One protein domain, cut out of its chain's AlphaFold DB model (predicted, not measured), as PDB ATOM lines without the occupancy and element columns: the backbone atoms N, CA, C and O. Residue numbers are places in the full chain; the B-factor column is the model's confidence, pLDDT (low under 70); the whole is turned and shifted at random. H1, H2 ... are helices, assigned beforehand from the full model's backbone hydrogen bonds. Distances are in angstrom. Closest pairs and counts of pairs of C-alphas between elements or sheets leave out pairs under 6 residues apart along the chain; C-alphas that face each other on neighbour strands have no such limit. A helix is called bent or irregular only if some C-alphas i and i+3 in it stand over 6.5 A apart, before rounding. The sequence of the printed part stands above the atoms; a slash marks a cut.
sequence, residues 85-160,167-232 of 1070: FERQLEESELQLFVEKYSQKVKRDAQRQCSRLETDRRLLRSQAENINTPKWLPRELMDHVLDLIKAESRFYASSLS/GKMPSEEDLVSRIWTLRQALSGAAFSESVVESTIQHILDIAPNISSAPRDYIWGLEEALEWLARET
ATOM      1  N   PHE A  85     -29.883  32.456  50.947       73.06
ATOM      2  CA  PHE A  85     -29.424  33.839  51.070       73.06
ATOM      3  C   PHE A  85     -28.413  34.207  49.969       73.06
ATOM      4  O   PHE A  85     -28.525  35.269  49.358       73.06
ATOM      5  N   GLU A  86     -27.467  33.315  49.659       73.50
ATOM      6  CA  GLU A  86     -26.509  33.495  48.561       73.50
ATOM      7  C   GLU A  86     -27.211  33.566  47.194       73.50
ATOM      8  O   GLU A  86     -26.915  34.459  46.398       73.50
ATOM      9  N   ARG A  87     -28.218  32.713  46.945       76.31
ATOM     10  CA  ARG A  87     -29.050  32.785  45.727       76.31
ATOM     11  C   ARG A  87     -29.832  34.093  45.613       76.31
ATOM     12  O   ARG A  87     -29.866  34.669  44.529       76.31
ATOM     13  N   GLN A  88     -30.435  34.577  46.701       79.00
ATOM     14  CA  GLN A  88     -31.132  35.871  46.701       79.00
ATOM     15  C   GLN A  88     -30.177  37.039  46.421       79.00
ATOM     16  O   GLN A  88     -30.549  37.990  45.732       79.00
ATOM     17  N   LEU A  89     -28.939  36.965  46.918       79.75
ATOM     18  CA  LEU A  89     -27.919  37.977  46.657       79.75
ATOM     19  C   LEU A  89     -27.451  37.945  45.191       79.75
ATOM     20  O   LEU A  89     -27.386  38.996  44.557       79.75
ATOM     21  N   GLU A  90     -27.227  36.758  44.619       82.00
ATOM     22  CA  GLU A  90     -26.905  36.594  43.193       82.00
ATOM     23  C   GLU A  90     -28.043  37.092  42.278       82.00
ATOM     24  O   GLU A  90     -27.789  37.790  41.297       82.00
ATOM     25  N   GLU A  91     -29.302  36.772  42.593       82.50
ATOM     26  CA  GLU A  91     -30.459  37.224  41.810       82.50
ATOM     27  C   GLU A  91     -30.637  38.750  41.874       82.50
ATOM     28  O   GLU A  91     -30.867  39.387  40.843       82.50
ATOM     29  N   SER A  92     -30.434  39.347  43.053       84.88
ATOM     30  CA  SER A  92     -30.441  40.802  43.256       84.88
ATOM     31  C   SER A  92     -29.323  41.505  42.470       84.88
ATOM     32  O   SER A  92     -29.574  42.498  41.781       84.88
ATOM     33  N   GLU A  93     -28.099  40.960  42.471       87.06
ATOM     34  CA  GLU A  93     -27.010  41.460  41.622       87.06
ATOM     35  C   GLU A  93     -27.348  41.385  40.128       87.06
ATOM     36  O   GLU A  93     -27.106  42.342  39.388       87.06
ATOM     37  N   LEU A  94     -27.897  40.255  39.668       87.25
ATOM     38  CA  LEU A  94     -28.274  40.057  38.267       87.25
ATOM     39  C   LEU A  94     -29.390  41.023  37.848       87.25
ATOM     40  O   LEU A  94     -29.337  41.561  36.742       87.25
ATOM     41  N   GLN A  95     -30.360  41.297  38.725       86.38
ATOM     42  CA  GLN A  95     -31.389  42.309  38.484       86.38
ATOM     43  C   GLN A  95     -30.783  43.713  38.369       86.38
ATOM     44  O   GLN A  95     -30.987  44.373  37.349       86.38
ATOM     45  N   LEU A  96     -29.976  44.142  39.344       87.31
ATOM     46  CA  LEU A  96     -29.306  45.448  39.307       87.31
ATOM     47  C   LEU A  96     -28.410  45.602  38.068       87.31
ATOM     48  O   LEU A  96     -28.344  46.684  37.482       87.31
ATOM     49  N   PHE A  97     -27.748  44.531  37.623       89.69
ATOM     50  CA  PHE A  97     -26.942  44.535  36.404       89.69
ATOM     51  C   PHE A  97     -27.799  44.686  35.136       89.69
ATOM     52  O   PHE A  97     -27.492  45.522  34.281       89.69
ATOM     53  N   VAL A  98     -28.891  43.925  35.008       89.81
ATOM     54  CA  VAL A  98     -29.799  44.020  33.854       89.81
ATOM     55  C   VAL A  98     -30.480  45.390  33.802       89.81
ATOM     56  O   VAL A  98     -30.493  46.011  32.738       89.81
ATOM     57  N   GLU A  99     -30.953  45.934  34.922       87.06
ATOM     58  CA  GLU A  99     -31.534  47.283  34.980       87.06
ATOM     59  C   GLU A  99     -30.527  48.375  34.567       87.06
ATOM     60  O   GLU A  99     -30.868  49.281  33.801       87.06
ATOM     61  N   LYS A 100     -29.267  48.255  35.010       90.00
ATOM     62  CA  LYS A 100     -28.160  49.190  34.728       90.00
ATOM     63  C   LYS A 100     -27.678  49.149  33.271       90.00
ATOM     64  O   LYS A 100     -27.323  50.198  32.727       90.00
ATOM     65  N   TYR A 101     -27.641  47.974  32.633       88.25
ATOM     66  CA  TYR A 101     -26.989  47.793  31.326       88.25
ATOM     67  C   TYR A 101     -27.923  47.460  30.148       88.25
ATOM     68  O   TYR A 101     -27.588  47.842  29.025       88.25
ATOM     69  N   SER A 102     -29.091  46.835  30.351       87.19
ATOM     70  CA  SER A 102     -29.984  46.352  29.269       87.19
ATOM     71  C   SER A 102     -30.277  47.394  28.185       87.19
ATOM     72  O   SER A 102     -30.091  47.134  26.996       87.19
ATOM     73  N   GLN A 103     -30.682  48.606  28.576       86.12
ATOM     74  CA  GLN A 103     -31.013  49.686  27.640       86.12
ATOM     75  C   GLN A 103     -29.808  50.190  26.837       86.12
ATOM     76  O   GLN A 103     -29.982  50.719  25.739       86.12
ATOM     77  N   LYS A 104     -28.591  50.076  27.382       88.94
ATOM     78  CA  LYS A 104     -27.360  50.397  26.654       88.94
ATOM     79  C   LYS A 104     -27.050  49.271  25.670       88.94
ATOM     80  O   LYS A 104     -26.935  49.542  24.481       88.94
ATOM     81  N   VAL A 105     -26.998  48.034  26.161       90.56
ATOM     82  CA  VAL A 105     -26.691  46.814  25.398       90.56
ATOM     83  C   VAL A 105     -27.604  46.672  24.181       90.56
ATOM     84  O   VAL A 105     -27.112  46.600  23.057       90.56
ATOM     85  N   LYS A 106     -28.930  46.727  24.375       87.81
ATOM     86  CA  LYS A 106     -29.921  46.604  23.291       87.81
ATOM     87  C   LYS A 106     -29.755  47.713  22.236       87.81
ATOM     88  O   LYS A 106     -29.805  47.432  21.043       87.81
ATOM     89  N   ARG A 107     -29.472  48.956  22.655       87.12
ATOM     90  CA  ARG A 107     -29.260  50.112  21.757       87.12
ATOM     91  C   ARG A 107     -27.932  50.049  20.993       87.12
ATOM     92  O   ARG A 107     -27.894  50.377  19.810       87.12
ATOM     93  N   ASP A 108     -26.846  49.655  21.658       86.56
ATOM     94  CA  ASP A 108     -25.527  49.506  21.034       86.56
ATOM     95  C   ASP A 108     -25.522  48.335  20.037       86.56
ATOM     96  O   ASP A 108     -25.010  48.499  18.931       86.56
ATOM     97  N   ALA A 109     -26.162  47.208  20.375       89.19
ATOM     98  CA  ALA A 109     -26.346  46.073  19.472       89.19
ATOM     99  C   ALA A 109     -27.200  46.445  18.247       89.19
ATOM    100  O   ALA A 109     -26.745  46.271  17.118       89.19
ATOM    101  N   GLN A 110     -28.382  47.047  18.448       87.38
ATOM    102  CA  GLN A 110     -29.256  47.480  17.348       87.38
ATOM    103  C   GLN A 110     -28.542  48.449  16.389       87.38
ATOM    104  O   GLN A 110     -28.668  48.300  15.175       87.38
ATOM    105  N   ARG A 111     -27.727  49.387  16.908       88.56
ATOM    106  CA  ARG A 111     -26.908  50.280  16.067       88.56
ATOM    107  C   ARG A 111     -25.963  49.499  15.150       88.56
ATOM    108  O   ARG A 111     -25.812  49.886  13.992       88.56
ATOM    109  N   GLN A 112     -25.331  48.431  15.641       87.88
ATOM    110  CA  GLN A 112     -24.460  47.603  14.803       87.88
ATOM    111  C   GLN A 112     -25.254  46.778  13.790       87.88
ATOM    112  O   GLN A 112     -24.846  46.735  12.637       87.88
ATOM    113  N   CYS A 113     -26.405  46.206  14.156       86.69
ATOM    114  CA  CYS A 113     -27.252  45.472  13.209       86.69
ATOM    115  C   CYS A 113     -27.673  46.359  12.023       86.69
ATOM    116  O   CYS A 113     -27.415  46.011  10.873       86.69
ATOM    117  N   SER A 114     -28.219  47.554  12.287       83.88
ATOM    118  CA  SER A 114     -28.615  48.502  11.232       83.88
ATOM    119  C   SER A 114     -27.428  48.999  10.393       83.88
ATOM    120  O   SER A 114     -27.581  49.243   9.193       83.88
ATOM    121  N   ARG A 115     -26.229  49.120  10.985       85.12
ATOM    122  CA  ARG A 115     -24.995  49.441  10.250       85.12
ATOM    123  C   ARG A 115     -24.565  48.289   9.342       85.12
ATOM    124  O   ARG A 115     -24.396  48.515   8.151       85.12
ATOM    125  N   LEU A 116     -24.473  47.066   9.866       83.50
ATOM    126  CA  LEU A 116     -24.117  45.865   9.101       83.50
ATOM    127  C   LEU A 116     -25.110  45.595   7.960       83.50
ATOM    128  O   LEU A 116     -24.702  45.190   6.874       83.50
ATOM    129  N   GLU A 117     -26.402  45.873   8.157       80.50
ATOM    130  CA  GLU A 117     -27.386  45.871   7.073       80.50
ATOM    131  C   GLU A 117     -27.121  46.946   6.016       80.50
ATOM    132  O   GLU A 117     -27.194  46.656   4.822       80.50
ATOM    133  N   THR A 118     -26.822  48.178   6.433       81.81
ATOM    134  CA  THR A 118     -26.521  49.290   5.518       81.81
ATOM    135  C   THR A 118     -25.275  48.984   4.688       81.81
ATOM    136  O   THR A 118     -25.319  49.051   3.459       81.81
ATOM    137  N   ASP A 119     -24.202  48.539   5.340       80.75
ATOM    138  CA  ASP A 119     -22.960  48.113   4.697       80.75
ATOM    139  C   ASP A 119     -23.215  46.923   3.751       80.75
ATOM    140  O   ASP A 119     -22.768  46.940   2.605       80.75
ATOM    141  N   ARG A 120     -24.026  45.931   4.154       76.31
ATOM    142  CA  ARG A 120     -24.439  44.802   3.295       76.31
ATOM    143  C   ARG A 120     -25.202  45.254   2.047       76.31
ATOM    144  O   ARG A 120     -24.924  44.733   0.968       76.31
ATOM    145  N   ARG A 121     -26.146  46.198   2.164       75.44
ATOM    146  CA  ARG A 121     -26.903  46.758   1.022       75.44
ATOM    147  C   ARG A 121     -25.953  47.467   0.047       75.44
ATOM    148  O   ARG A 121     -25.952  47.161  -1.145       75.44
ATOM    149  N   LEU A 122     -25.081  48.337   0.563       76.00
ATOM    150  CA  LEU A 122     -24.110  49.106  -0.225       76.00
ATOM    151  C   LEU A 122     -23.070  48.215  -0.925       76.00
ATOM    152  O   LEU A 122     -22.806  48.384  -2.120       76.00
ATOM    153  N   LEU A 123     -22.473  47.265  -0.199       73.69
ATOM    154  CA  LEU A 123     -21.369  46.432  -0.685       73.69
ATOM    155  C   LEU A 123     -21.830  45.326  -1.639       73.69
ATOM    156  O   LEU A 123     -21.084  44.984  -2.556       73.69
ATOM    157  N   ARG A 124     -23.062  44.810  -1.509       70.50
ATOM    158  CA  ARG A 124     -23.636  43.843  -2.469       70.50
ATOM    159  C   ARG A 124     -23.634  44.366  -3.904       70.50
ATOM    160  O   ARG A 124     -23.339  43.604  -4.820       70.50
ATOM    161  N   SER A 125     -23.911  45.657  -4.099       64.31
ATOM    162  CA  SER A 125     -23.900  46.291  -5.428       64.31
ATOM    163  C   SER A 125     -22.499  46.384  -6.061       64.31
ATOM    164  O   SER A 125     -22.379  46.469  -7.281       64.31
ATOM    165  N   GLN A 126     -21.445  46.344  -5.238       66.75
ATOM    166  CA  GLN A 126     -20.036  46.505  -5.624       66.75
ATOM    167  C   GLN A 126     -19.249  45.177  -5.622       66.75
ATOM    168  O   GLN A 126     -18.054  45.172  -5.912       66.75
ATOM    169  N   ALA A 127     -19.884  44.054  -5.276       61.94
ATOM    170  CA  ALA A 127     -19.213  42.775  -5.069       61.94
ATOM    171  C   ALA A 127     -19.060  41.962  -6.369       61.94
ATOM    172  O   ALA A 127     -19.975  41.258  -6.800       61.94
ATOM    173  N   GLU A 128     -17.867  41.996  -6.968       62.34
ATOM    174  CA  GLU A 128     -17.500  41.061  -8.035       62.34
ATOM    175  C   GLU A 128     -17.007  39.721  -7.463       62.34
ATOM    176  O   GLU A 128     -16.033  39.662  -6.712       62.34
ATOM    177  N   ASN A 129     -17.640  38.613  -7.866       58.84
ATOM    178  CA  ASN A 129     -17.201  37.265  -7.493       58.84
ATOM    179  C   ASN A 129     -15.910  36.878  -8.238       58.84
ATOM    180  O   ASN A 129     -15.952  36.249  -9.303       58.84
ATOM    181  N   ILE A 130     -14.759  37.214  -7.649       59.06
ATOM    182  CA  ILE A 130     -13.440  36.745  -8.090       59.06
ATOM    183  C   ILE A 130     -13.425  35.211  -8.068       59.06
ATOM    184  O   ILE A 130     -13.682  34.570  -7.051       59.06
ATOM    185  N   ASN A 131     -13.106  34.601  -9.209       61.06
ATOM    186  CA  ASN A 131     -13.056  33.147  -9.345       61.06
ATOM    187  C   ASN A 131     -11.698  32.612  -8.859       61.06
ATOM    188  O   ASN A 131     -10.850  32.227  -9.665       61.06
ATOM    189  N   THR A 132     -11.492  32.617  -7.540       60.97
ATOM    190  CA  THR A 132     -10.276  32.132  -6.864       60.97
ATOM    191  C   THR A 132      -9.768  30.771  -7.360       60.97
ATOM    192  O   THR A 132      -8.580  30.712  -7.674       60.97
ATOM    193  N   PRO A 133     -10.581  29.710  -7.573       59.47
ATOM    194  CA  PRO A 133     -10.075  28.427  -8.080       59.47
ATOM    195  C   PRO A 133      -9.635  28.425  -9.562       59.47
ATOM    196  O   PRO A 133      -9.268  27.373 -10.081       59.47
ATOM    197  N   LYS A 134      -9.650  29.571 -10.264       60.69
ATOM    198  CA  LYS A 134      -8.910  29.765 -11.533       60.69
ATOM    199  C   LYS A 134      -7.506  30.359 -11.349       60.69
ATOM    200  O   LYS A 134      -6.739  30.351 -12.306       60.69
ATOM    201  N   TRP A 135      -7.207  30.916 -10.177       62.34
ATOM    202  CA  TRP A 135      -5.967  31.645  -9.872       62.34
ATOM    203  C   TRP A 135      -5.121  30.921  -8.816       62.34
ATOM    204  O   TRP A 135      -3.898  30.930  -8.914       62.34
ATOM    205  N   LEU A 136      -5.764  30.252  -7.854       67.38
ATOM    206  CA  LEU A 136      -5.134  29.391  -6.855       67.38
ATOM    207  C   LEU A 136      -5.623  27.937  -7.022       67.38
ATOM    208  O   LEU A 136      -6.835  27.704  -7.024       67.38
ATOM    209  N   PRO A 137      -4.722  26.944  -7.135       82.75
ATOM    210  CA  PRO A 137      -5.068  25.537  -6.952       82.75
ATOM    211  C   PRO A 137      -5.702  25.301  -5.577       82.75
ATOM    212  O   PRO A 137      -5.247  25.875  -4.587       82.75
ATOM    213  N   ARG A 138      -6.714  24.421  -5.500       74.69
ATOM    214  CA  ARG A 138      -7.367  24.070  -4.223       74.69
ATOM    215  C   ARG A 138      -6.361  23.591  -3.184       74.69
ATOM    216  O   ARG A 138      -6.324  24.154  -2.108       74.69
ATOM    217  N   GLU A 139      -5.458  22.693  -3.569       78.00
ATOM    218  CA  GLU A 139      -4.387  22.163  -2.714       78.00
ATOM    219  C   GLU A 139      -3.557  23.259  -2.014       78.00
ATOM    220  O   GLU A 139      -3.201  23.104  -0.851       78.00
ATOM    221  N   LEU A 140      -3.287  24.391  -2.682       77.25
ATOM    222  CA  LEU A 140      -2.583  25.527  -2.072       77.25
ATOM    223  C   LEU A 140      -3.496  26.388  -1.190       77.25
ATOM    224  O   LEU A 140      -3.038  26.915  -0.184       77.25
ATOM    225  N   MET A 141      -4.773  26.527  -1.546       73.69
ATOM    226  CA  MET A 141      -5.763  27.234  -0.728       73.69
ATOM    227  C   MET A 141      -6.053  26.474   0.573       73.69
ATOM    228  O   MET A 141      -6.039  27.067   1.647       73.69
ATOM    229  N   ASP A 142      -6.236  25.158   0.475       79.44
ATOM    230  CA  ASP A 142      -6.457  24.245   1.593       79.44
ATOM    231  C   ASP A 142      -5.201  24.196   2.487       79.44
ATOM    232  O   ASP A 142      -5.311  24.341   3.700       79.44
ATOM    233  N   HIS A 143      -3.993  24.141   1.904       78.19
ATOM    234  CA  HIS A 143      -2.738  24.224   2.665       78.19
ATOM    235  C   HIS A 143      -2.547  25.573   3.383       78.19
ATOM    236  O   HIS A 143      -2.083  25.592   4.520       78.19
ATOM    237  N   VAL A 144      -2.925  26.700   2.767       78.00
ATOM    238  CA  VAL A 144      -2.903  28.019   3.429       78.00
ATOM    239  C   VAL A 144      -3.920  28.080   4.572       78.00
ATOM    240  O   VAL A 144      -3.595  28.596   5.639       78.00
ATOM    241  N   LEU A 145      -5.117  27.514   4.401       75.31
ATOM    242  CA  LEU A 145      -6.110  27.418   5.474       75.31
ATOM    243  C   LEU A 145      -5.629  26.516   6.622       75.31
ATOM    244  O   LEU A 145      -5.801  26.886   7.781       75.31
ATOM    245  N   ASP A 146      -4.974  25.392   6.328       76.94
ATOM    246  CA  ASP A 146      -4.358  24.524   7.339       76.94
ATOM    247  C   ASP A 146      -3.191  25.207   8.064       76.94
ATOM    248  O   ASP A 146      -3.067  25.056   9.280       76.94
ATOM    249  N   LEU A 147      -2.368  26.000   7.367       75.56
ATOM    250  CA  LEU A 147      -1.319  26.814   7.991       75.56
ATOM    251  C   LEU A 147      -1.918  27.870   8.928       75.56
ATOM    252  O   LEU A 147      -1.491  27.958  10.075       75.56
ATOM    253  N   ILE A 148      -2.957  28.596   8.501       68.69
ATOM    254  CA  ILE A 148      -3.656  29.587   9.339       68.69
ATOM    255  C   ILE A 148      -4.350  28.911  10.536       68.69
ATOM    256  O   ILE A 148      -4.358  29.461  11.636       68.69
ATOM    257  N   LYS A 149      -4.909  27.702  10.372       66.75
ATOM    258  CA  LYS A 149      -5.508  26.930  11.479       66.75
ATOM    259  C   LYS A 149      -4.461  26.292  12.397       66.75
ATOM    260  O   LYS A 149      -4.739  26.082  13.575       66.75
ATOM    261  N   ALA A 150      -3.260  25.995  11.906       66.62
ATOM    262  CA  ALA A 150      -2.127  25.608  12.741       66.62
ATOM    263  C   ALA A 150      -1.588  26.811  13.530       66.62
ATOM    264  O   ALA A 150      -1.351  26.688  14.728       66.62
ATOM    265  N   GLU A 151      -1.475  27.975  12.889       62.22
ATOM    266  CA  GLU A 151      -1.062  29.237  13.504       62.22
ATOM    267  C   GLU A 151      -2.064  29.704  14.567       62.22
ATOM    268  O   GLU A 151      -1.654  30.005  15.682       62.22
ATOM    269  N   SER A 152      -3.377  29.667  14.306       55.38
ATOM    270  CA  SER A 152      -4.391  30.057  15.301       55.38
ATOM    271  C   SER A 152      -4.431  29.120  16.517       55.38
ATOM    272  O   SER A 152      -4.604  29.584  17.645       55.38
ATOM    273  N   ARG A 153      -4.179  27.814  16.326       57.94
ATOM    274  CA  ARG A 153      -3.953  26.852  17.424       57.94
ATOM    275  C   ARG A 153      -2.645  27.129  18.168       57.94
ATOM    276  O   ARG A 153      -2.601  26.980  19.390       57.94
ATOM    277  N   PHE A 154      -1.590  27.549  17.468       49.19
ATOM    278  CA  PHE A 154      -0.344  27.989  18.095       49.19
ATOM    279  C   PHE A 154      -0.557  29.253  18.931       49.19
ATOM    280  O   PHE A 154      -0.142  29.265  20.082       49.19
ATOM    281  N   TYR A 155      -1.275  30.261  18.429       48.22
ATOM    282  CA  TYR A 155      -1.668  31.435  19.211       48.22
ATOM    283  C   TYR A 155      -2.457  31.032  20.463       48.22
ATOM    284  O   TYR A 155      -2.036  31.370  21.564       48.22
ATOM    285  N   ALA A 156      -3.525  30.237  20.326       46.97
ATOM    286  CA  ALA A 156      -4.324  29.774  21.466       46.97
ATOM    287  C   ALA A 156      -3.490  29.037  22.537       46.97
ATOM    288  O   ALA A 156      -3.692  29.253  23.727       46.97
ATOM    289  N   SER A 157      -2.516  28.217  22.126       43.66
ATOM    290  CA  SER A 157      -1.632  27.475  23.044       43.66
ATOM    291  C   SER A 157      -0.404  28.253  23.544       43.66
ATOM    292  O   SER A 157       0.192  27.855  24.542       43.66
ATOM    293  N   SER A 158      -0.033  29.365  22.896       41.84
ATOM    294  CA  SER A 158       1.124  30.211  23.259       41.84
ATOM    295  C   SER A 158       0.736  31.467  24.050       41.84
ATOM    296  O   SER A 158       1.606  32.254  24.431       41.84
ATOM    297  N   LEU A 159      -0.561  31.688  24.291       44.84
ATOM    298  CA  LEU A 159      -1.093  32.918  24.890       44.84
ATOM    299  C   LEU A 159      -0.816  33.097  26.392       44.84
ATOM    300  O   LEU A 159      -1.224  34.090  26.984       44.84
ATOM    301  N   SER A 160      -0.086  32.165  26.993       42.56
ATOM    302  CA  SER A 160       0.062  31.981  28.436       42.56
ATOM    303  C   SER A 160       1.408  32.415  29.029       42.56
ATOM    304  O   SER A 160       1.639  32.174  30.212       42.56
ATOM    305  N   GLY A 167      -2.815  45.459  27.422       44.41
ATOM    306  CA  GLY A 167      -4.267  45.491  27.506       44.41
ATOM    307  C   GLY A 167      -4.694  45.017  28.888       44.41
ATOM    308  O   GLY A 167      -4.897  43.831  29.116       44.41
ATOM    309  N   LYS A 168      -4.818  45.949  29.840       51.12
ATOM    310  CA  LYS A 168      -5.399  45.638  31.149       51.12
ATOM    311  C   LYS A 168      -6.808  45.077  30.925       51.12
ATOM    312  O   LYS A 168      -7.642  45.803  30.379       51.12
ATOM    313  N   MET A 169      -7.057  43.836  31.356       60.00
ATOM    314  CA  MET A 169      -8.371  43.196  31.231       60.00
ATOM    315  C   MET A 169      -9.493  44.139  31.702       60.00
ATOM    316  O   MET A 169      -9.338  44.801  32.741       60.00
ATOM    317  N   PRO A 170     -10.626  44.208  30.977       65.69
ATOM    318  CA  PRO A 170     -11.841  44.813  31.504       65.69
ATOM    319  C   PRO A 170     -12.252  44.108  32.804       65.69
ATOM    320  O   PRO A 170     -12.083  42.899  32.936       65.69
ATOM    321  N   SER A 171     -12.812  44.843  33.764       78.81
ATOM    322  CA  SER A 171     -13.409  44.233  34.963       78.81
ATOM    323  C   SER A 171     -14.566  43.301  34.586       78.81
ATOM    324  O   SER A 171     -15.232  43.569  33.588       78.81
ATOM    325  N   GLU A 172     -14.862  42.287  35.410       80.12
ATOM    326  CA  GLU A 172     -15.939  41.298  35.185       80.12
ATOM    327  C   GLU A 172     -17.245  41.948  34.681       80.12
ATOM    328  O   GLU A 172     -17.745  41.572  33.625       80.12
ATOM    329  N   GLU A 173     -17.735  43.007  35.346       83.56
ATOM    330  CA  GLU A 173     -18.924  43.762  34.904       83.56
ATOM    331  C   GLU A 173     -18.823  44.331  33.473       83.56
ATOM    332  O   GLU A 173     -19.794  44.307  32.716       83.56
ATOM    333  N   ASP A 174     -17.663  44.878  33.099       84.50
ATOM    334  CA  ASP A 174     -17.445  45.510  31.793       84.50
ATOM    335  C   ASP A 174     -17.339  44.429  30.710       84.50
ATOM    336  O   ASP A 174     -18.029  44.515  29.694       84.50
ATOM    337  N   LEU A 175     -16.578  43.360  30.972       86.06
ATOM    338  CA  LEU A 175     -16.440  42.210  30.077       86.06
ATOM    339  C   LEU A 175     -17.793  41.527  29.814       86.06
ATOM    340  O   LEU A 175     -18.166  41.353  28.653       86.06
ATOM    341  N   VAL A 176     -18.579  41.247  30.862       89.50
ATOM    342  CA  VAL A 176     -19.950  40.718  30.737       89.50
ATOM    343  C   VAL A 176     -20.832  41.670  29.919       89.50
ATOM    344  O   VAL A 176     -21.544  41.219  29.023       89.50
ATOM    345  N   SER A 177     -20.756  42.991  30.143       89.94
ATOM    346  CA  SER A 177     -21.564  43.963  29.384       89.94
ATOM    347  C   SER A 177     -21.196  44.023  27.892       89.94
ATOM    348  O   SER A 177     -22.073  44.168  27.033       89.94
ATOM    349  N   ARG A 178     -19.906  43.869  27.560       89.56
ATOM    350  CA  ARG A 178     -19.395  43.848  26.182       89.56
ATOM    351  C   ARG A 178     -19.798  42.566  25.462       89.56
ATOM    352  O   ARG A 178     -20.343  42.648  24.366       89.56
ATOM    353  N   ILE A 179     -19.608  41.408  26.097       91.06
ATOM    354  CA  ILE A 179     -19.989  40.100  25.542       91.06
ATOM    355  C   ILE A 179     -21.504  40.009  25.344       91.06
ATOM    356  O   ILE A 179     -21.953  39.534  24.307       91.06
ATOM    357  N   TRP A 180     -22.309  40.534  26.273       93.31
ATOM    358  CA  TRP A 180     -23.764  40.604  26.101       93.31
ATOM    359  C   TRP A 180     -24.161  41.506  24.920       93.31
ATOM    360  O   TRP A 180     -25.044  41.143  24.144       93.31
ATOM    361  N   THR A 181     -23.451  42.622  24.701       91.94
ATOM    362  CA  THR A 181     -23.635  43.464  23.499       91.94
ATOM    363  C   THR A 181     -23.259  42.720  22.215       91.94
ATOM    364  O   THR A 181     -23.981  42.823  21.225       91.94
ATOM    365  N   LEU A 182     -22.180  41.932  22.230       91.50
ATOM    366  CA  LEU A 182     -21.754  41.125  21.086       91.50
ATOM    367  C   LEU A 182     -22.732  39.974  20.788       91.50
ATOM    368  O   LEU A 182     -23.117  39.816  19.632       91.50
ATOM    369  N   ARG A 183     -23.219  39.242  21.807       91.94
ATOM    370  CA  ARG A 183     -24.263  38.204  21.654       91.94
ATOM    371  C   ARG A 183     -25.502  38.784  20.979       91.94
ATOM    372  O   ARG A 183     -25.937  38.260  19.961       91.94
ATOM    373  N   GLN A 184     -26.026  39.899  21.496       90.44
ATOM    374  CA  GLN A 184     -27.231  40.523  20.943       90.44
ATOM    375  C   GLN A 184     -27.017  41.077  19.522       90.44
ATOM    376  O   GLN A 184     -27.943  41.037  18.713       90.44
ATOM    377  N   ALA A 185     -25.813  41.549  19.179       89.81
ATOM    378  CA  ALA A 185     -25.493  41.990  17.819       89.81
ATOM    379  C   ALA A 185     -25.383  40.817  16.824       89.81
ATOM    380  O   ALA A 185     -25.898  40.912  15.713       89.81
ATOM    381  N   LEU A 186     -24.762  39.698  17.215       88.19
ATOM    382  CA  LEU A 186     -24.638  38.514  16.354       88.19
ATOM    383  C   LEU A 186     -25.984  37.789  16.181       88.19
ATOM    384  O   LEU A 186     -26.356  37.461  15.054       88.19
ATOM    385  N   SER A 187     -26.770  37.623  17.250       88.06
ATOM    386  CA  SER A 187     -28.142  37.105  17.146       88.06
ATOM    387  C   SER A 187     -29.031  38.028  16.301       88.06
ATOM    388  O   SER A 187     -29.795  37.556  15.461       88.06
ATOM    389  N   GLY A 188     -28.888  39.353  16.447       83.88
ATOM    390  CA  GLY A 188     -29.580  40.342  15.616       83.88
ATOM    391  C   GLY A 188     -29.160  40.330  14.138       83.88
ATOM    392  O   GLY A 188     -29.966  40.671  13.277       83.88
ATOM    393  N   ALA A 189     -27.942  39.880  13.825       81.88
ATOM    394  CA  ALA A 189     -27.462  39.649  12.460       81.88
ATOM    395  C   ALA A 189     -27.907  38.291  11.861       81.88
ATOM    396  O   ALA A 189     -27.496  37.947  10.749       81.88
ATOM    397  N   ALA A 190     -28.768  37.546  12.568       80.88
ATOM    398  CA  ALA A 190     -29.330  36.250  12.182       80.88
ATOM    399  C   ALA A 190     -28.306  35.105  12.019       80.88
ATOM    400  O   ALA A 190     -28.485  34.219  11.178       80.88
ATOM    401  N   PHE A 191     -27.254  35.089  12.845       83.00
ATOM    402  CA  PHE A 191     -26.447  33.883  13.069       83.00
ATOM    403  C   PHE A 191     -27.186  32.891  13.988       83.00
ATOM    404  O   PHE A 191     -27.997  33.289  14.826       83.00
ATOM    405  N   SER A 192     -26.915  31.590  13.842       83.88
ATOM    406  CA  SER A 192     -27.496  30.538  14.687       83.88
ATOM    407  C   SER A 192     -26.893  30.542  16.095       83.88
ATOM    408  O   SER A 192     -25.705  30.807  16.273       83.88
ATOM    409  N   GLU A 193     -27.694  30.217  17.114       82.69
ATOM    410  CA  GLU A 193     -27.276  30.363  18.518       82.69
ATOM    411  C   GLU A 193     -26.032  29.532  18.878       82.69
ATOM    412  O   GLU A 193     -25.125  30.052  19.519       82.69
ATOM    413  N   SER A 194     -25.906  28.305  18.361       83.94
ATOM    414  CA  SER A 194     -24.709  27.464  18.540       83.94
ATOM    415  C   SER A 194     -23.429  28.087  17.965       83.94
ATOM    416  O   SER A 194     -22.343  27.941  18.533       83.94
ATOM    417  N   VAL A 195     -23.544  28.807  16.845       83.44
ATOM    418  CA  VAL A 195     -22.435  29.540  16.220       83.44
ATOM    419  C   VAL A 195     -22.117  30.805  17.021       83.44
ATOM    420  O   VAL A 195     -20.943  31.108  17.234       83.44
ATOM    421  N   VAL A 196     -23.130  31.505  17.541       86.94
ATOM    422  CA  VAL A 196     -22.950  32.671  18.424       86.94
ATOM    423  C   VAL A 196     -22.250  32.280  19.732       86.94
ATOM    424  O   VAL A 196     -21.286  32.941  20.113       86.94
ATOM    425  N   GLU A 197     -22.658  31.190  20.388       86.38
ATOM    426  CA  GLU A 197     -22.006  30.677  21.605       86.38
ATOM    427  C   GLU A 197     -20.543  30.282  21.348       86.38
ATOM    428  O   GLU A 197     -19.649  30.720  22.076       86.38
ATOM    429  N   SER A 198     -20.276  29.556  20.257       84.81
ATOM    430  CA  SER A 198     -18.911  29.181  19.852       84.81
ATOM    431  C   SER A 198     -18.028  30.406  19.560       84.81
ATOM    432  O   SER A 198     -16.854  30.440  19.932       84.81
ATOM    433  N   THR A 199     -18.601  31.447  18.945       87.00
ATOM    434  CA  THR A 199     -17.906  32.718  18.677       87.00
ATOM    435  C   THR A 199     -17.580  33.452  19.980       87.00
ATOM    436  O   THR A 199     -16.468  33.947  20.148       87.00
ATOM    437  N   ILE A 200     -18.521  33.498  20.929       89.44
ATOM    438  CA  ILE A 200     -18.323  34.120  22.249       89.44
ATOM    439  C   ILE A 200     -17.208  33.418  23.028       89.44
ATOM    440  O   ILE A 200     -16.390  34.099  23.646       89.44
ATOM    441  N   GLN A 201     -17.137  32.086  22.965       85.75
ATOM    442  CA  GLN A 201     -16.052  31.330  23.588       85.75
ATOM    443  C   GLN A 201     -14.689  31.694  22.975       85.75
ATOM    444  O   GLN A 201     -13.761  32.010  23.715       85.75
ATOM    445  N   HIS A 202     -14.579  31.784  21.645       83.75
ATOM    446  CA  HIS A 202     -13.328  32.219  21.014       83.75
ATOM    447  C   HIS A 202     -12.931  33.661  21.384       83.75
ATOM    448  O   HIS A 202     -11.758  33.949  21.617       83.75
ATOM    449  N   ILE A 203     -13.906  34.570  21.480       86.44
ATOM    450  CA  ILE A 203     -13.690  35.959  21.909       86.44
ATOM    451  C   ILE A 203     -13.226  36.041  23.373       86.44
ATOM    452  O   ILE A 203     -12.406  36.896  23.701       86.44
ATOM    453  N   LEU A 204     -13.688  35.131  24.236       83.31
ATOM    454  CA  LEU A 204     -13.179  34.952  25.600       83.31
ATOM    455  C   LEU A 204     -11.748  34.392  25.631       83.31
ATOM    456  O   LEU A 204     -10.952  34.810  26.474       83.31
ATOM    457  N   ASP A 205     -11.384  33.499  24.708       78.69
ATOM    458  CA  ASP A 205     -10.027  32.945  24.629       78.69
ATOM    459  C   ASP A 205      -8.978  34.018  24.302       78.69
ATOM    460  O   ASP A 205      -7.912  34.038  24.924       78.69
ATOM    461  N   ILE A 206      -9.290  34.920  23.361       80.69
ATOM    462  CA  ILE A 206      -8.378  35.972  22.870       80.69
ATOM    463  C   ILE A 206      -8.558  37.338  23.563       80.69
ATOM    464  O   ILE A 206      -7.835  38.286  23.241       80.69
ATOM    465  N   ALA A 207      -9.485  37.446  24.524       76.75
ATOM    466  CA  ALA A 207      -9.894  38.693  25.184       76.75
ATOM    467  C   ALA A 207      -8.752  39.626  25.660       76.75
ATOM    468  O   ALA A 207      -8.917  40.842  25.508       76.75
ATOM    469  N   PRO A 208      -7.595  39.145  26.176       68.75
ATOM    470  CA  PRO A 208      -6.477  40.014  26.569       68.75
ATOM    471  C   PRO A 208      -5.881  40.860  25.429       68.75
ATOM    472  O   PRO A 208      -5.288  41.908  25.688       68.75
ATOM    473  N   ASN A 209      -6.039  40.429  24.171       68.94
ATOM    474  CA  ASN A 209      -5.471  41.103  22.997       68.94
ATOM    475  C   ASN A 209      -6.478  41.948  22.208       68.94
ATOM    476  O   ASN A 209      -6.052  42.781  21.405       68.94
ATOM    477  N   ILE A 210      -7.787  41.768  22.429       74.88
ATOM    478  CA  ILE A 210      -8.830  42.553  21.754       74.88
ATOM    479  C   ILE A 210      -8.709  44.011  22.205       74.88
ATOM    480  O   ILE A 210      -9.027  44.374  23.346       74.88
ATOM    481  N   SER A 211      -8.248  44.863  21.290       69.31
ATOM    482  CA  SER A 211      -8.033  46.288  21.539       69.31
ATOM    483  C   SER A 211      -9.324  46.981  21.992       69.31
ATOM    484  O   SER A 211     -10.438  46.551  21.697       69.31
ATOM    485  N   SER A 212      -9.204  48.126  22.673       64.56
ATOM    486  CA  SER A 212     -10.353  49.022  22.838       64.56
ATOM    487  C   SER A 212     -10.903  49.377  21.454       64.56
ATOM    488  O   SER A 212     -10.160  49.946  20.647       64.56
ATOM    489  N   ALA A 213     -12.166  49.030  21.192       62.50
ATOM    490  CA  ALA A 213     -12.788  49.213  19.887       62.50
ATOM    491  C   ALA A 213     -12.700  50.679  19.415       62.50
ATOM    492  O   ALA A 213     -12.795  51.596  20.244       62.50
ATOM    493  N   PRO A 214     -12.543  50.932  18.101       60.62
ATOM    494  CA  PRO A 214     -12.748  52.269  17.556       60.62
ATOM    495  C   PRO A 214     -14.176  52.740  17.878       60.62
ATOM    496  O   PRO A 214     -15.085  51.921  17.990       60.62
ATOM    497  N   ARG A 215     -14.390  54.061  18.007       58.56
ATOM    498  CA  ARG A 215     -15.657  54.676  18.482       58.56
ATOM    499  C   ARG A 215     -16.941  54.183  17.792       58.56
ATOM    500  O   ARG A 215     -18.025  54.348  18.347       58.56
ATOM    501  N   ASP A 216     -16.806  53.638  16.593       66.69
ATOM    502  CA  ASP A 216     -17.885  53.226  15.705       66.69
ATOM    503  C   ASP A 216     -18.411  51.807  15.979       66.69
ATOM    504  O   ASP A 216     -19.624  51.590  15.897       66.69
ATOM    505  N   TYR A 217     -17.532  50.861  16.329       80.38
ATOM    506  CA  TYR A 217     -17.838  49.429  16.455       80.38
ATOM    507  C   TYR A 217     -17.925  48.976  17.923       80.38
ATOM    508  O   TYR A 217     -17.541  49.701  18.842       80.38
ATOM    509  N   ILE A 218     -18.468  47.778  18.162       87.94
ATOM    510  CA  ILE A 218     -18.455  47.144  19.493       87.94
ATOM    511  C   ILE A 218     -17.217  46.253  19.655       87.94
ATOM    512  O   ILE A 218     -16.655  45.757  18.682       87.94
ATOM    513  N   TRP A 219     -16.788  46.069  20.902       87.75
ATOM    514  CA  TRP A 219     -15.609  45.278  21.258       87.75
ATOM    515  C   TRP A 219     -15.784  43.802  20.866       87.75
ATOM    516  O   TRP A 219     -16.817  43.209  21.177       87.75
ATOM    517  N   GLY A 220     -14.781  43.238  20.185       83.88
ATOM    518  CA  GLY A 220     -14.771  41.857  19.698       83.88
ATOM    519  C   GLY A 220     -15.537  41.601  18.394       83.88
ATOM    520  O   GLY A 220     -15.633  40.449  17.988       83.88
ATOM    521  N   LEU A 221     -16.120  42.616  17.737       87.94
ATOM    522  CA  LEU A 221     -16.913  42.397  16.514       87.94
ATOM    523  C   LEU A 221     -16.055  42.087  15.279       87.94
ATOM    524  O   LEU A 221     -16.458  41.260  14.466       87.94
ATOM    525  N   GLU A 222     -14.902  42.741  15.127       85.25
ATOM    526  CA  GLU A 222     -14.009  42.513  13.982       85.25
ATOM    527  C   GLU A 222     -13.429  41.092  14.067       85.25
ATOM    528  O   GLU A 222     -13.582  40.298  13.140       85.25
ATOM    529  N   GLU A 223     -12.914  40.718  15.240       86.81
ATOM    530  CA  GLU A 223     -12.371  39.389  15.527       86.81
ATOM    531  C   GLU A 223     -13.439  38.278  15.446       86.81
ATOM    532  O   GLU A 223     -13.160  37.170  14.980       86.81
ATOM    533  N   ALA A 224     -14.687  38.566  15.842       87.06
ATOM    534  CA  ALA A 224     -15.805  37.631  15.712       87.06
ATOM    535  C   ALA A 224     -16.145  37.358  14.241       87.06
ATOM    536  O   ALA A 224     -16.331  36.205  13.857       87.06
ATOM    537  N   LEU A 225     -16.203  38.400  13.406       85.75
ATOM    538  CA  LEU A 225     -16.488  38.262  11.976       85.75
ATOM    539  C   LEU A 225     -15.348  37.549  11.227       85.75
ATOM    540  O   LEU A 225     -15.628  36.747  10.336       85.75
ATOM    541  N   GLU A 226     -14.088  37.765  11.618       83.19
ATOM    542  CA  GLU A 226     -12.944  37.003  11.094       83.19
ATOM    543  C   GLU A 226     -13.000  35.515  11.475       83.19
ATOM    544  O   GLU A 226     -12.760  34.651  10.628       83.19
ATOM    545  N   TRP A 227     -13.360  35.189  12.724       84.81
ATOM    546  CA  TRP A 227     -13.525  33.797  13.160       84.81
ATOM    547  C   TRP A 227     -14.677  33.096  12.428       84.81
ATOM    548  O   TRP A 227     -14.486  32.006  11.880       84.81
ATOM    549  N   LEU A 228     -15.838  33.755  12.340       84.00
ATOM    550  CA  LEU A 228     -17.012  33.277  11.599       84.00
ATOM    551  C   LEU A 228     -16.672  32.995  10.128       84.00
ATOM    552  O   LEU A 228     -17.034  31.952   9.591       84.00
ATOM    553  N   ALA A 229     -15.901  33.874   9.481       79.31
ATOM    554  CA  ALA A 229     -15.470  33.686   8.095       79.31
ATOM    555  C   ALA A 229     -14.486  32.512   7.884       79.31
ATOM    556  O   ALA A 229     -14.300  32.083   6.742       79.31
ATOM    557  N   ARG A 230     -13.849  31.991   8.946       74.62
ATOM    558  CA  ARG A 230     -12.834  30.919   8.877       74.62
ATOM    559  C   ARG A 230     -13.345  29.542   9.318       74.62
ATOM    560  O   ARG A 230     -12.871  28.522   8.801       74.62
ATOM    561  N   GLU A 231     -14.255  29.494  10.289       76.06
ATOM    562  CA  GLU A 231     -14.759  28.236  10.863       76.06
ATOM    563  C   GLU A 231     -16.203  27.894  10.454       76.06
ATOM    564  O   GLU A 231     -16.536  26.711  10.410       76.06
ATOM    565  N   THR A 232     -17.052  28.869  10.101       75.50
ATOM    566  CA  THR A 232     -18.449  28.594   9.715       75.50
ATOM    567  C   THR A 232     -18.548  28.137   8.248       75.50
ATOM    568  O   THR A 232     -18.011  28.802   7.356       75.50
TER     569      THR A 232
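AT A GLANCE: This is residues 85 to 160 and 167 to 232 of the 1070 residues of the protein "ATP-dependent RNA helicase DHX29" of Trichoderma asperellum (UniProt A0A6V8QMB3). Picture a wide, open U, made by the long bent helix H1, the loop of residues 125 to 137 and helix H2 running back, with a small cluster of three crossed helices, H3, H4 and H5, between its two limbs. H3 packs on H1b, while H2 touches no helix. The printed part has 142 residues with five named helices, H1 to H5 in chain order, no named strand, and is all helix. It is loose, with a radius of gyration of the C-alphas of 18.5 A, and elongated, spanning 64 by 40 by 27 A.

HOW THE PARTS SIT: Start at H1, residues 85 to 124, assigned as one helix by its hydrogen bonds but bent: C-alphas 100 and 103 are 7.7 A apart, and its arms H1a, 85 to 100, and H1b, 103 to 124, stand at a steep tilt of 50 degrees. H1b, with residues 105 to 113 alone, touches H3, residues 172 to 188, the same way at a steep tilt of 41 degrees; the closest C-alphas, of Ala 109 and Ala 185, are 4.5 A apart. H3 and H4, residues 193 to 206, form a helical hairpin, touching at 37 degrees, only just steep; their closest C-alphas, Leu 186 and Val 196, are 6.4 A apart. H4, with residues 199 to 203 alone, touches H5, residues 221 to 231, at a steep tilt of 67 degrees; the closest C-alphas, of Thr 199 and Ala 224, are 6.1 A apart. H2, residues 138 to 158, is close to but not clearly touching H4, Ala 156 to Asp 205 being the closest C-alphas at 7.3 A. Every O i to N i+4 pair is within hydrogen-bond range in H1a, H2, H3, H4 and H5, and 17 of 18 in H1b.

IN THESE COORDINATES: Find C-alpha 85 at (-29.424, 33.839, 51.070); H1a runs 22.5 A from there, and H1b 31.5 A to C-alpha 124 at (-23.636, 43.843, -2.469). H2 measures 29.4 A, H3 23.9 A, H4 20.2 A, and H5 15.4 A, to C-alpha 231 at (-14.759, 28.236, 10.863).

THE WHOLE: The C-alphas of Phe 85 and Lys 134, the two farthest apart, are 66.0 A apart. Residues 161 to 166 are not printed, and C-alphas 160 and 167 are 14.2 A apart across the cut. The links H1 to H2 and H4 to H5 are long. Look for pLDDT under 70 in 37 residues, among them 125 to 136 and 148 to 160.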